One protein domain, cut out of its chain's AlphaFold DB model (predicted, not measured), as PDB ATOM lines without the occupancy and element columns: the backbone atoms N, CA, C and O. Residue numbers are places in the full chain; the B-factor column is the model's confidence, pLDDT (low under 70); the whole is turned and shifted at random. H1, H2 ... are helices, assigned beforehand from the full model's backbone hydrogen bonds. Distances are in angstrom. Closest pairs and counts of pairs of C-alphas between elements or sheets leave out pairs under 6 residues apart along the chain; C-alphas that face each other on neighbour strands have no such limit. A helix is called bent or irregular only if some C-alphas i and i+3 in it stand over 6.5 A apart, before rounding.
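This is residues 434 to 499 of the 761 residues of an uncharacterized protein of Planktothrix sp. PCC 11201 (UniProt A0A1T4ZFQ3). Three helices, H2, H3 and H4, fold back and forth as a triangle, with H1 set crosswise to them and H5 packed steeply on the later part of H2. The printed part has 66 residues with five named helices, H1 to H5 in chain order, and no named strand: all helix, compact with a radius of gyration of the C-alphas of 11.6 A, spanning 34 by 21 by 21 A.

H2, residues 444 to 454, is the hub. H3, residues 459 to 465, forms a hairpin with it at 20 degrees, closest at C-alphas 447 and 461, 6.6 A. H4, residues 477 to 485, forms a hairpin with H3 at 27 degrees, closest at C-alphas 463 and 478, 5.3 A. H5, residues 490 to 499, touches H2 at a steep tilt of 56 degrees, closest at C-alphas 453 and 494, 6.2 A. H1, residues 434 to 441, only just touches H2, with 3 pairs of C-alphas within 8 A, only at the corner, closest at C-alphas 440 and 446, 5.9 A. Every O i to N i+4 pair is within hydrogen-bond range in H2 to H5; H1, only just irregular with C-alphas 435 and 438 6.9 A apart, has 2 of 4.

H2 measures 15.2 A. H1 begins at C-alpha 434 (56.401, -28.829, 15.494); H5 ends at C-alpha 499 (53.713, -37.604, -5.593).

The printed part has no cut. The link H3 to H4 is long; pLDDT is under 70 at residues 467 to 475.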
ATOM      1  N   GLN A 434      55.829 -30.073  16.020       88.00
ATOM      2  CA  GLN A 434      56.401 -28.829  15.494       88.00
ATOM      3  C   GLN A 434      56.887 -29.003  14.058       88.00
ATOM      4  O   GLN A 434      56.733 -28.103  13.238       88.00
ATOM      5  N   LEU A 435      57.453 -30.171  13.749       89.88
ATOM      6  CA  LEU A 435      58.057 -30.451  12.452       89.88
ATOM      7  C   LEU A 435      57.011 -30.704  11.359       89.88
ATOM      8  O   LEU A 435      57.305 -30.457  10.191       89.88
ATOM      9  N   PHE A 436      55.804 -31.172  11.709       87.62
ATOM     10  CA  PHE A 436      54.779 -31.563  10.734       87.62
ATOM     11  C   PHE A 436      53.383 -31.044  11.080       87.62
ATOM     12  O   PHE A 436      52.822 -30.278  10.298       87.62
ATOM     13  N   ASP A 437      52.816 -31.409  12.234       87.44
ATOM     14  CA  ASP A 437      51.405 -31.112  12.535       87.44
ATOM     15  C   ASP A 437      51.117 -29.605  12.537       87.44
ATOM     16  O   ASP A 437      50.119 -29.159  11.973       87.44
ATOM     17  N   GLY A 438      52.004 -28.807  13.140       84.81
ATOM     18  CA  GLY A 438      51.895 -27.350  13.195       84.81
ATOM     19  C   GLY A 438      51.976 -26.698  11.815       84.81
ATOM     20  O   GLY A 438      51.222 -25.765  11.533       84.81
ATOM     21  N   VAL A 439      52.830 -27.233  10.935       85.75
ATOM     22  CA  VAL A 439      52.967 -26.768   9.547       85.75
ATOM     23  C   VAL A 439      51.690 -27.064   8.768       85.75
ATOM     24  O   VAL A 439      51.133 -26.175   8.130       85.75
ATOM     25  N   VAL A 440      51.198 -28.302   8.856       88.25
ATOM     26  CA  VAL A 440      49.967 -28.733   8.187       88.25
ATOM     27  C   VAL A 440      48.781 -27.899   8.666       88.25
ATOM     28  O   VAL A 440      48.053 -27.352   7.843       88.25
ATOM     29  N   ARG A 441      48.607 -27.749   9.984       87.12
ATOM     30  CA  ARG A 441      47.476 -27.033  10.590       87.12
ATOM     31  C   ARG A 441      47.334 -25.598  10.091       87.12
ATOM     32  O   ARG A 441      46.225 -25.137   9.855       87.12
ATOM     33  N   LYS A 442      48.448 -24.882   9.959       85.69
ATOM     34  CA  LYS A 442      48.461 -23.454   9.609       85.69
ATOM     35  C   LYS A 442      48.501 -23.205   8.092       85.69
ATOM     36  O   LYS A 442      48.530 -22.053   7.670       85.69
ATOM     37  N   LYS A 443      48.504 -24.254   7.256       87.69
ATOM     38  CA  LYS A 443      48.548 -24.149   5.788       87.69
ATOM     39  C   LYS A 443      47.252 -24.699   5.166       87.69
ATOM     40  O   LYS A 443      47.191 -25.888   4.846       87.69
ATOM     41  N   PRO A 444      46.231 -23.854   4.904       88.31
ATOM     42  CA  PRO A 444      44.912 -24.297   4.432       88.31
ATOM     43  C   PRO A 444      44.954 -25.164   3.171       88.31
ATOM     44  O   PRO A 444      44.278 -26.181   3.088       88.31
ATOM     45  N   LYS A 445      45.816 -24.825   2.203       90.62
ATOM     46  CA  LYS A 445      45.941 -25.605   0.964       90.62
ATOM     47  C   LYS A 445      46.551 -26.993   1.189       90.62
ATOM     48  O   LYS A 445      46.230 -27.924   0.457       90.62
ATOM     49  N   VAL A 446      47.401 -27.152   2.208       90.25
ATOM     50  CA  VAL A 446      47.922 -28.468   2.617       90.25
ATOM     51  C   VAL A 446      46.813 -29.277   3.294       90.25
ATOM     52  O   VAL A 446      46.654 -30.452   2.976       90.25
ATOM     53  N   LEU A 447      46.001 -28.655   4.158       89.94
ATOM     54  CA  LEU A 447      44.823 -29.302   4.751       89.94
ATOM     55  C   LEU A 447      43.825 -29.774   3.689       89.94
ATOM     56  O   LEU A 447      43.361 -30.910   3.763       89.94
ATOM     57  N   GLU A 448      43.537 -28.950   2.682       89.56
ATOM     58  CA  GLU A 448      42.664 -29.305   1.556       89.56
ATOM     59  C   GLU A 448      43.141 -30.600   0.876       89.56
ATOM     60  O   GLU A 448      42.361 -31.540   0.703       89.56
ATOM     61  N   VAL A 449      44.443 -30.682   0.565       89.62
ATOM     62  CA  VAL A 449      45.061 -31.882  -0.021       89.62
ATOM     63  C   VAL A 449      44.890 -33.085   0.904       89.62
ATOM     64  O   VAL A 449      44.377 -34.118   0.478       89.62
ATOM     65  N   LEU A 450      45.266 -32.964   2.178       88.75
ATOM     66  CA  LEU A 450      45.213 -34.096   3.106       88.75
ATOM     67  C   LEU A 450      43.795 -34.609   3.333       88.75
ATOM     68  O   LEU A 450      43.585 -35.816   3.374       88.75
ATOM     69  N   GLN A 451      42.811 -33.722   3.457       88.81
ATOM     70  CA  GLN A 451      41.425 -34.132   3.663       88.81
ATOM     71  C   GLN A 451      40.847 -34.837   2.444       88.81
ATOM     72  O   GLN A 451      40.084 -35.789   2.613       88.81
ATOM     73  N   LYS A 452      41.212 -34.393   1.236       88.38
ATOM     74  CA  LYS A 452      40.824 -35.057  -0.008       88.38
ATOM     75  C   LYS A 452      41.427 -36.460  -0.077       88.38
ATOM     76  O   LYS A 452      40.694 -37.430  -0.260       88.38
ATOM     77  N   GLU A 453      42.737 -36.573   0.124       86.69
ATOM     78  CA  GLU A 453      43.456 -37.843  -0.026       86.69
ATOM     79  C   GLU A 453      43.126 -38.857   1.083       86.69
ATOM     80  O   GLU A 453      43.054 -40.060   0.830       86.69
ATOM     81  N   LEU A 454      42.854 -38.383   2.303       85.88
ATOM     82  CA  LEU A 454      42.469 -39.217   3.448       85.88
ATOM     83  C   LEU A 454      40.946 -39.361   3.625       85.88
ATOM     84  O   LEU A 454      40.509 -40.061   4.538       85.88
ATOM     85  N   LYS A 455      40.134 -38.734   2.761       86.94
ATOM     86  CA  LYS A 455      38.656 -38.771   2.781       86.94
ATOM     87  C   LYS A 455      38.048 -38.334   4.125       86.94
ATOM     88  O   LYS A 455      37.199 -39.021   4.689       86.94
ATOM     89  N   LEU A 456      38.488 -37.182   4.630       85.81
ATOM     90  CA  LEU A 456      38.164 -36.688   5.980       85.81
ATOM     91  C   LEU A 456      37.016 -35.672   6.040       85.81
ATOM     92  O   LEU A 456      36.758 -35.131   7.104       85.81
ATOM     93  N   ASN A 457      36.347 -35.364   4.924       84.88
ATOM     94  CA  ASN A 457      35.126 -34.538   4.888       84.88
ATOM     95  C   ASN A 457      35.184 -33.214   5.696       84.88
ATOM     96  O   ASN A 457      34.201 -32.822   6.327       84.88
ATOM     97  N   GLY A 458      36.328 -32.519   5.702       85.12
ATOM     98  CA  GLY A 458      36.487 -31.240   6.414       85.12
ATOM     99  C   GLY A 458      36.824 -31.351   7.912       85.12
ATOM    100  O   GLY A 458      36.870 -30.340   8.609       85.12
ATOM    101  N   GLU A 459      37.015 -32.556   8.459       86.56
ATOM    102  CA  GLU A 459      37.234 -32.754   9.901       86.56
ATOM    103  C   GLU A 459      38.550 -32.142  10.403       86.56
ATOM    104  O   GLU A 459      38.575 -31.549  11.482       86.56
ATOM    105  N   LEU A 460      39.638 -32.238   9.627       87.50
ATOM    106  CA  LEU A 460      40.916 -31.628  10.012       87.50
ATOM    107  C   LEU A 460      40.853 -30.101   9.980       87.50
ATOM    108  O   LEU A 460      41.417 -29.475  10.869       87.50
ATOM    109  N   GLU A 461      40.158 -29.500   9.011       87.81
ATOM    110  CA  GLU A 461      39.924 -28.051   8.977       87.81
ATOM    111  C   GLU A 461      39.138 -27.576  10.197       87.81
ATOM    112  O   GLU A 461      39.528 -26.601  10.837       87.81
ATOM    113  N   LYS A 462      38.067 -28.288  10.576       86.81
ATOM    114  CA  LYS A 462      37.299 -27.971  11.792       86.81
ATOM    115  C   LYS A 462      38.186 -28.012  13.035       86.81
ATOM    116  O   LYS A 462      38.167 -27.080  13.832       86.81
ATOM    117  N   LEU A 463      38.995 -29.061  13.183       86.31
ATOM    118  CA  LEU A 463      39.918 -29.199  14.314       86.31
ATOM    119  C   LEU A 463      41.047 -28.156  14.286       86.31
ATOM    120  O   LEU A 463      41.470 -27.703  15.345       86.31
ATOM    121  N   ALA A 464      41.519 -27.756  13.103       84.75
ATOM    122  CA  ALA A 464      42.527 -26.710  12.949       84.75
ATOM    123  C   ALA A 464      41.991 -25.323  13.340       84.75
ATOM    124  O   ALA A 464      42.720 -24.546  13.957       84.75
ATOM    125  N   ASN A 465      40.722 -25.042  13.022       80.62
ATOM    126  CA  ASN A 465      40.052 -23.765  13.293       80.62
ATOM    127  C   ASN A 465      39.458 -23.663  14.709       80.62
ATOM    128  O   ASN A 465      39.124 -22.567  15.150       80.62
ATOM    129  N   ASN A 466      39.325 -24.773  15.439       72.19
ATOM    130  CA  ASN A 466      38.859 -24.776  16.826       72.19
ATOM    131  C   ASN A 466      39.992 -24.355  17.778       72.19
ATOM    132  O   ASN A 466      40.686 -25.182  18.371       72.19
ATOM    133  N   VAL A 467      40.175 -23.039  17.909       56.16
ATOM    134  CA  VAL A 467      41.257 -22.408  18.684       56.16
ATOM    135  C   VAL A 467      40.982 -22.398  20.201       56.16
ATOM    136  O   VAL A 467      41.921 -22.419  20.993       56.16
ATOM    137  N   GLU A 468      39.714 -22.423  20.625       44.22
ATOM    138  CA  GLU A 468      39.301 -22.078  22.000       44.22
ATOM    139  C   GLU A 468      39.568 -23.147  23.086       44.22
ATOM    140  O   GLU A 468      39.462 -22.833  24.267       44.22
ATOM    141  N   GLY A 469      39.951 -24.387  22.743       41.97
ATOM    142  CA  GLY A 469      40.051 -25.484  23.730       41.97
ATOM    143  C   GLY A 469      41.416 -26.166  23.915       41.97
ATOM    144  O   GLY A 469      41.592 -26.899  24.884       41.97
ATOM    145  N   ASN A 470      42.384 -25.964  23.010       45.41
ATOM    146  CA  ASN A 470      43.464 -26.948  22.801       45.41
ATOM    147  C   ASN A 470      44.904 -26.401  22.759       45.41
ATOM    148  O   ASN A 470      45.845 -27.187  22.653       45.41
ATOM    149  N   GLN A 471      45.122 -25.085  22.863       43.09
ATOM    150  CA  GLN A 471      46.450 -24.499  22.601       43.09
ATOM    151  C   GLN A 471      47.558 -24.916  23.589       43.09
ATOM    152  O   GLN A 471      48.729 -24.907  23.216       43.09
ATOM    153  N   ASN A 472      47.208 -25.357  24.802       45.88
ATOM    154  CA  ASN A 472      48.183 -25.699  25.846       45.88
ATOM    155  C   ASN A 472      48.437 -27.210  26.012       45.88
ATOM    156  O   ASN A 472      49.179 -27.605  26.910       45.88
ATOM    157  N   GLN A 473      47.839 -28.072  25.181       56.06
ATOM    158  CA  GLN A 473      48.087 -29.518  25.254       56.06
ATOM    159  C   GLN A 473      49.267 -29.923  24.369       56.06
ATOM    160  O   GLN A 473      49.433 -29.421  23.255       56.06
ATOM    161  N   GLU A 474      50.108 -30.845  24.846       58.91
ATOM    162  CA  GLU A 474      51.257 -31.318  24.069       58.91
ATOM    163  C   GLU A 474      50.835 -32.133  22.848       58.91
ATOM    164  O   GLU A 474      51.460 -31.973  21.813       58.91
ATOM    165  N   ILE A 475      49.728 -32.869  22.904       63.88
ATOM    166  CA  ILE A 475      49.019 -33.411  21.738       63.88
ATOM    167  C   ILE A 475      47.555 -33.037  21.904       63.88
ATOM    168  O   ILE A 475      46.992 -33.272  22.964       63.88
ATOM    169  N   ASP A 476      46.951 -32.448  20.880       76.19
ATOM    170  CA  ASP A 476      45.537 -32.094  20.899       76.19
ATOM    171  C   ASP A 476      44.727 -32.959  19.925       76.19
ATOM    172  O   ASP A 476      45.260 -33.837  19.233       76.19
ATOM    173  N   GLY A 477      43.418 -32.701  19.850       81.38
ATOM    174  CA  GLY A 477      42.522 -33.463  18.986       81.38
ATOM    175  C   GLY A 477      42.935 -33.462  17.511       81.38
ATOM    176  O   GLY A 477      42.834 -34.496  16.853       81.38
ATOM    177  N   PHE A 478      43.478 -32.357  16.990       86.31
ATOM    178  CA  PHE A 478      43.971 -32.301  15.611       86.31
ATOM    179  C   PHE A 478      45.131 -33.280  15.391       86.31
ATOM    180  O   PHE A 478      45.069 -34.104  14.476       86.31
ATOM    181  N   SER A 479      46.161 -33.233  16.243       86.12
ATOM    182  CA  SER A 479      47.317 -34.133  16.142       86.12
ATOM    183  C   SER A 479      46.908 -35.597  16.317       86.12
ATOM    184  O   SER A 479      47.351 -36.460  15.556       86.12
ATOM    185  N   ALA A 480      46.003 -35.893  17.257       84.88
ATOM    186  CA  ALA A 480      45.468 -37.239  17.446       84.88
ATOM    187  C   ALA A 480      44.701 -37.737  16.207       84.88
ATOM    188  O   ALA A 480      44.916 -38.867  15.759       84.88
ATOM    189  N   LYS A 481      43.842 -36.894  15.612       86.38
ATOM    190  CA  LYS A 481      43.086 -37.225  14.395       86.38
ATOM    191  C   LYS A 481      44.009 -37.460  13.209       86.38
ATOM    192  O   LYS A 481      43.829 -38.443  12.488       86.38
ATOM    193  N   LEU A 482      44.999 -36.592  13.009       86.62
ATOM    194  CA  LEU A 482      45.969 -36.732  11.927       86.62
ATOM    195  C   LEU A 482      46.783 -38.021  12.092       86.62
ATOM    196  O   LEU A 482      46.845 -38.826  11.163       86.62
ATOM    197  N   ALA A 483      47.321 -38.277  13.287       84.50
ATOM    198  CA  ALA A 483      48.066 -39.497  13.585       84.50
ATOM    199  C   ALA A 483      47.227 -40.761  13.334       84.50
ATOM    200  O   ALA A 483      47.686 -41.676  12.648       84.50
ATOM    201  N   ALA A 484      45.981 -40.791  13.819       82.56
ATOM    202  CA  ALA A 484      45.038 -41.879  13.571       82.56
ATOM    203  C   ALA A 484      44.752 -42.088  12.072       82.56
ATOM    204  O   ALA A 484      44.689 -43.225  11.604       82.56
ATOM    205  N   SER A 485      44.622 -40.997  11.310       83.62
ATOM    206  CA  SER A 485      44.342 -41.026   9.865       83.62
ATOM    207  C   SER A 485      45.499 -41.591   9.048       83.62
ATOM    208  O   SER A 485      45.281 -42.207   8.005       83.62
ATOM    209  N   LEU A 486      46.721 -41.436   9.558       81.44
ATOM    210  CA  LEU A 486      47.958 -41.915   8.950       81.44
ATOM    211  C   LEU A 486      48.387 -43.311   9.448       81.44
ATOM    212  O   LEU A 486      49.545 -43.692   9.252       81.44
ATOM    213  N   ARG A 487      47.503 -44.072  10.108       76.38
ATOM    214  CA  ARG A 487      47.769 -45.471  10.489       76.38
ATOM    215  C   ARG A 487      47.663 -46.425   9.293       76.38
ATOM    216  O   ARG A 487      47.017 -46.132   8.285       76.38
ATOM    217  N   CYS A 488      48.253 -47.609   9.454       70.38
ATOM    218  CA  CYS A 488      48.185 -48.716   8.498       70.38
ATOM    219  C   CYS A 488      48.603 -48.282   7.075       70.38
ATOM    220  O   CYS A 488      49.483 -47.441   6.892       70.38
ATOM    221  N   SER A 489      47.963 -48.841   6.043       70.75
ATOM    222  CA  SER A 489      48.288 -48.543   4.640       70.75
ATOM    223  C   SER A 489      47.958 -47.111   4.187       70.75
ATOM    224  O   SER A 489      48.388 -46.715   3.102       70.75
ATOM    225  N   ASN A 490      47.218 -46.318   4.977       76.94
ATOM    226  CA  ASN A 490      46.775 -44.980   4.563       76.94
ATOM    227  C   ASN A 490      47.945 -44.030   4.334       76.94
ATOM    228  O   ASN A 490      47.911 -43.242   3.395       76.94
ATOM    229  N   ARG A 491      49.006 -44.134   5.138       77.44
ATOM    230  CA  ARG A 491      50.185 -43.281   4.970       77.44
ATOM    231  C   ARG A 491      50.905 -43.546   3.655       77.44
ATOM    232  O   ARG A 491      51.178 -42.607   2.922       77.44
ATOM    233  N   GLN A 492      51.185 -44.809   3.338       74.12
ATOM    234  CA  GLN A 492      51.862 -45.173   2.087       74.12
ATOM    235  C   GLN A 492      51.028 -44.771   0.865       74.12
ATOM    236  O   GLN A 492      51.568 -44.251  -0.107       74.12
ATOM    237  N   LYS A 493      49.703 -44.963   0.935       80.94
ATOM    238  CA  LYS A 493      48.766 -44.506  -0.101       80.94
ATOM    239  C   LYS A 493      48.810 -42.989  -0.262       80.94
ATOM    240  O   LYS A 493      48.985 -42.513  -1.375       80.94
ATOM    241  N   LEU A 494      48.737 -42.247   0.841       82.75
ATOM    242  CA  LEU A 494      48.848 -40.791   0.829       82.75
ATOM    243  C   LEU A 494      50.171 -40.328   0.204       82.75
ATOM    244  O   LEU A 494      50.162 -39.390  -0.582       82.75
ATOM    245  N   MET A 495      51.294 -40.982   0.519       77.50
ATOM    246  CA  MET A 495      52.605 -40.601  -0.027       77.50
ATOM    247  C   MET A 495      52.682 -40.776  -1.537       77.50
ATOM    248  O   MET A 495      53.160 -39.872  -2.219       77.50
ATOM    249  N   ARG A 496      52.156 -41.890  -2.054       77.38
ATOM    250  CA  ARG A 496      52.055 -42.118  -3.502       77.38
ATOM    251  C   ARG A 496      51.177 -41.056  -4.156       77.38
ATOM    252  O   ARG A 496      51.633 -40.363  -5.055       77.38
ATOM    253  N   ASN A 497      49.977 -40.842  -3.615       83.31
ATOM    254  CA  ASN A 497      49.035 -39.875  -4.167       83.31
ATOM    255  C   ASN A 497      49.596 -38.446  -4.166       83.31
ATOM    256  O   ASN A 497      49.394 -37.714  -5.125       83.31
ATOM    257  N   ILE A 498      50.321 -38.050  -3.113       78.62
ATOM    258  CA  ILE A 498      50.966 -36.732  -3.031       78.62
ATOM    259  C   ILE A 498      52.040 -36.553  -4.113       78.62
ATOM    260  O   ILE A 498      52.219 -35.434  -4.598       78.62
ATOM    261  N   GLY A 499      52.751 -37.621  -4.487       74.19
ATOM    262  CA  GLY A 499      53.713 -37.604  -5.593       74.19
ATOM    263  C   GLY A 499      53.059 -37.382  -6.962       74.19
ATOM    264  O   GLY A 499      53.658 -36.737  -7.819       74.19
TER     265      GLY A 499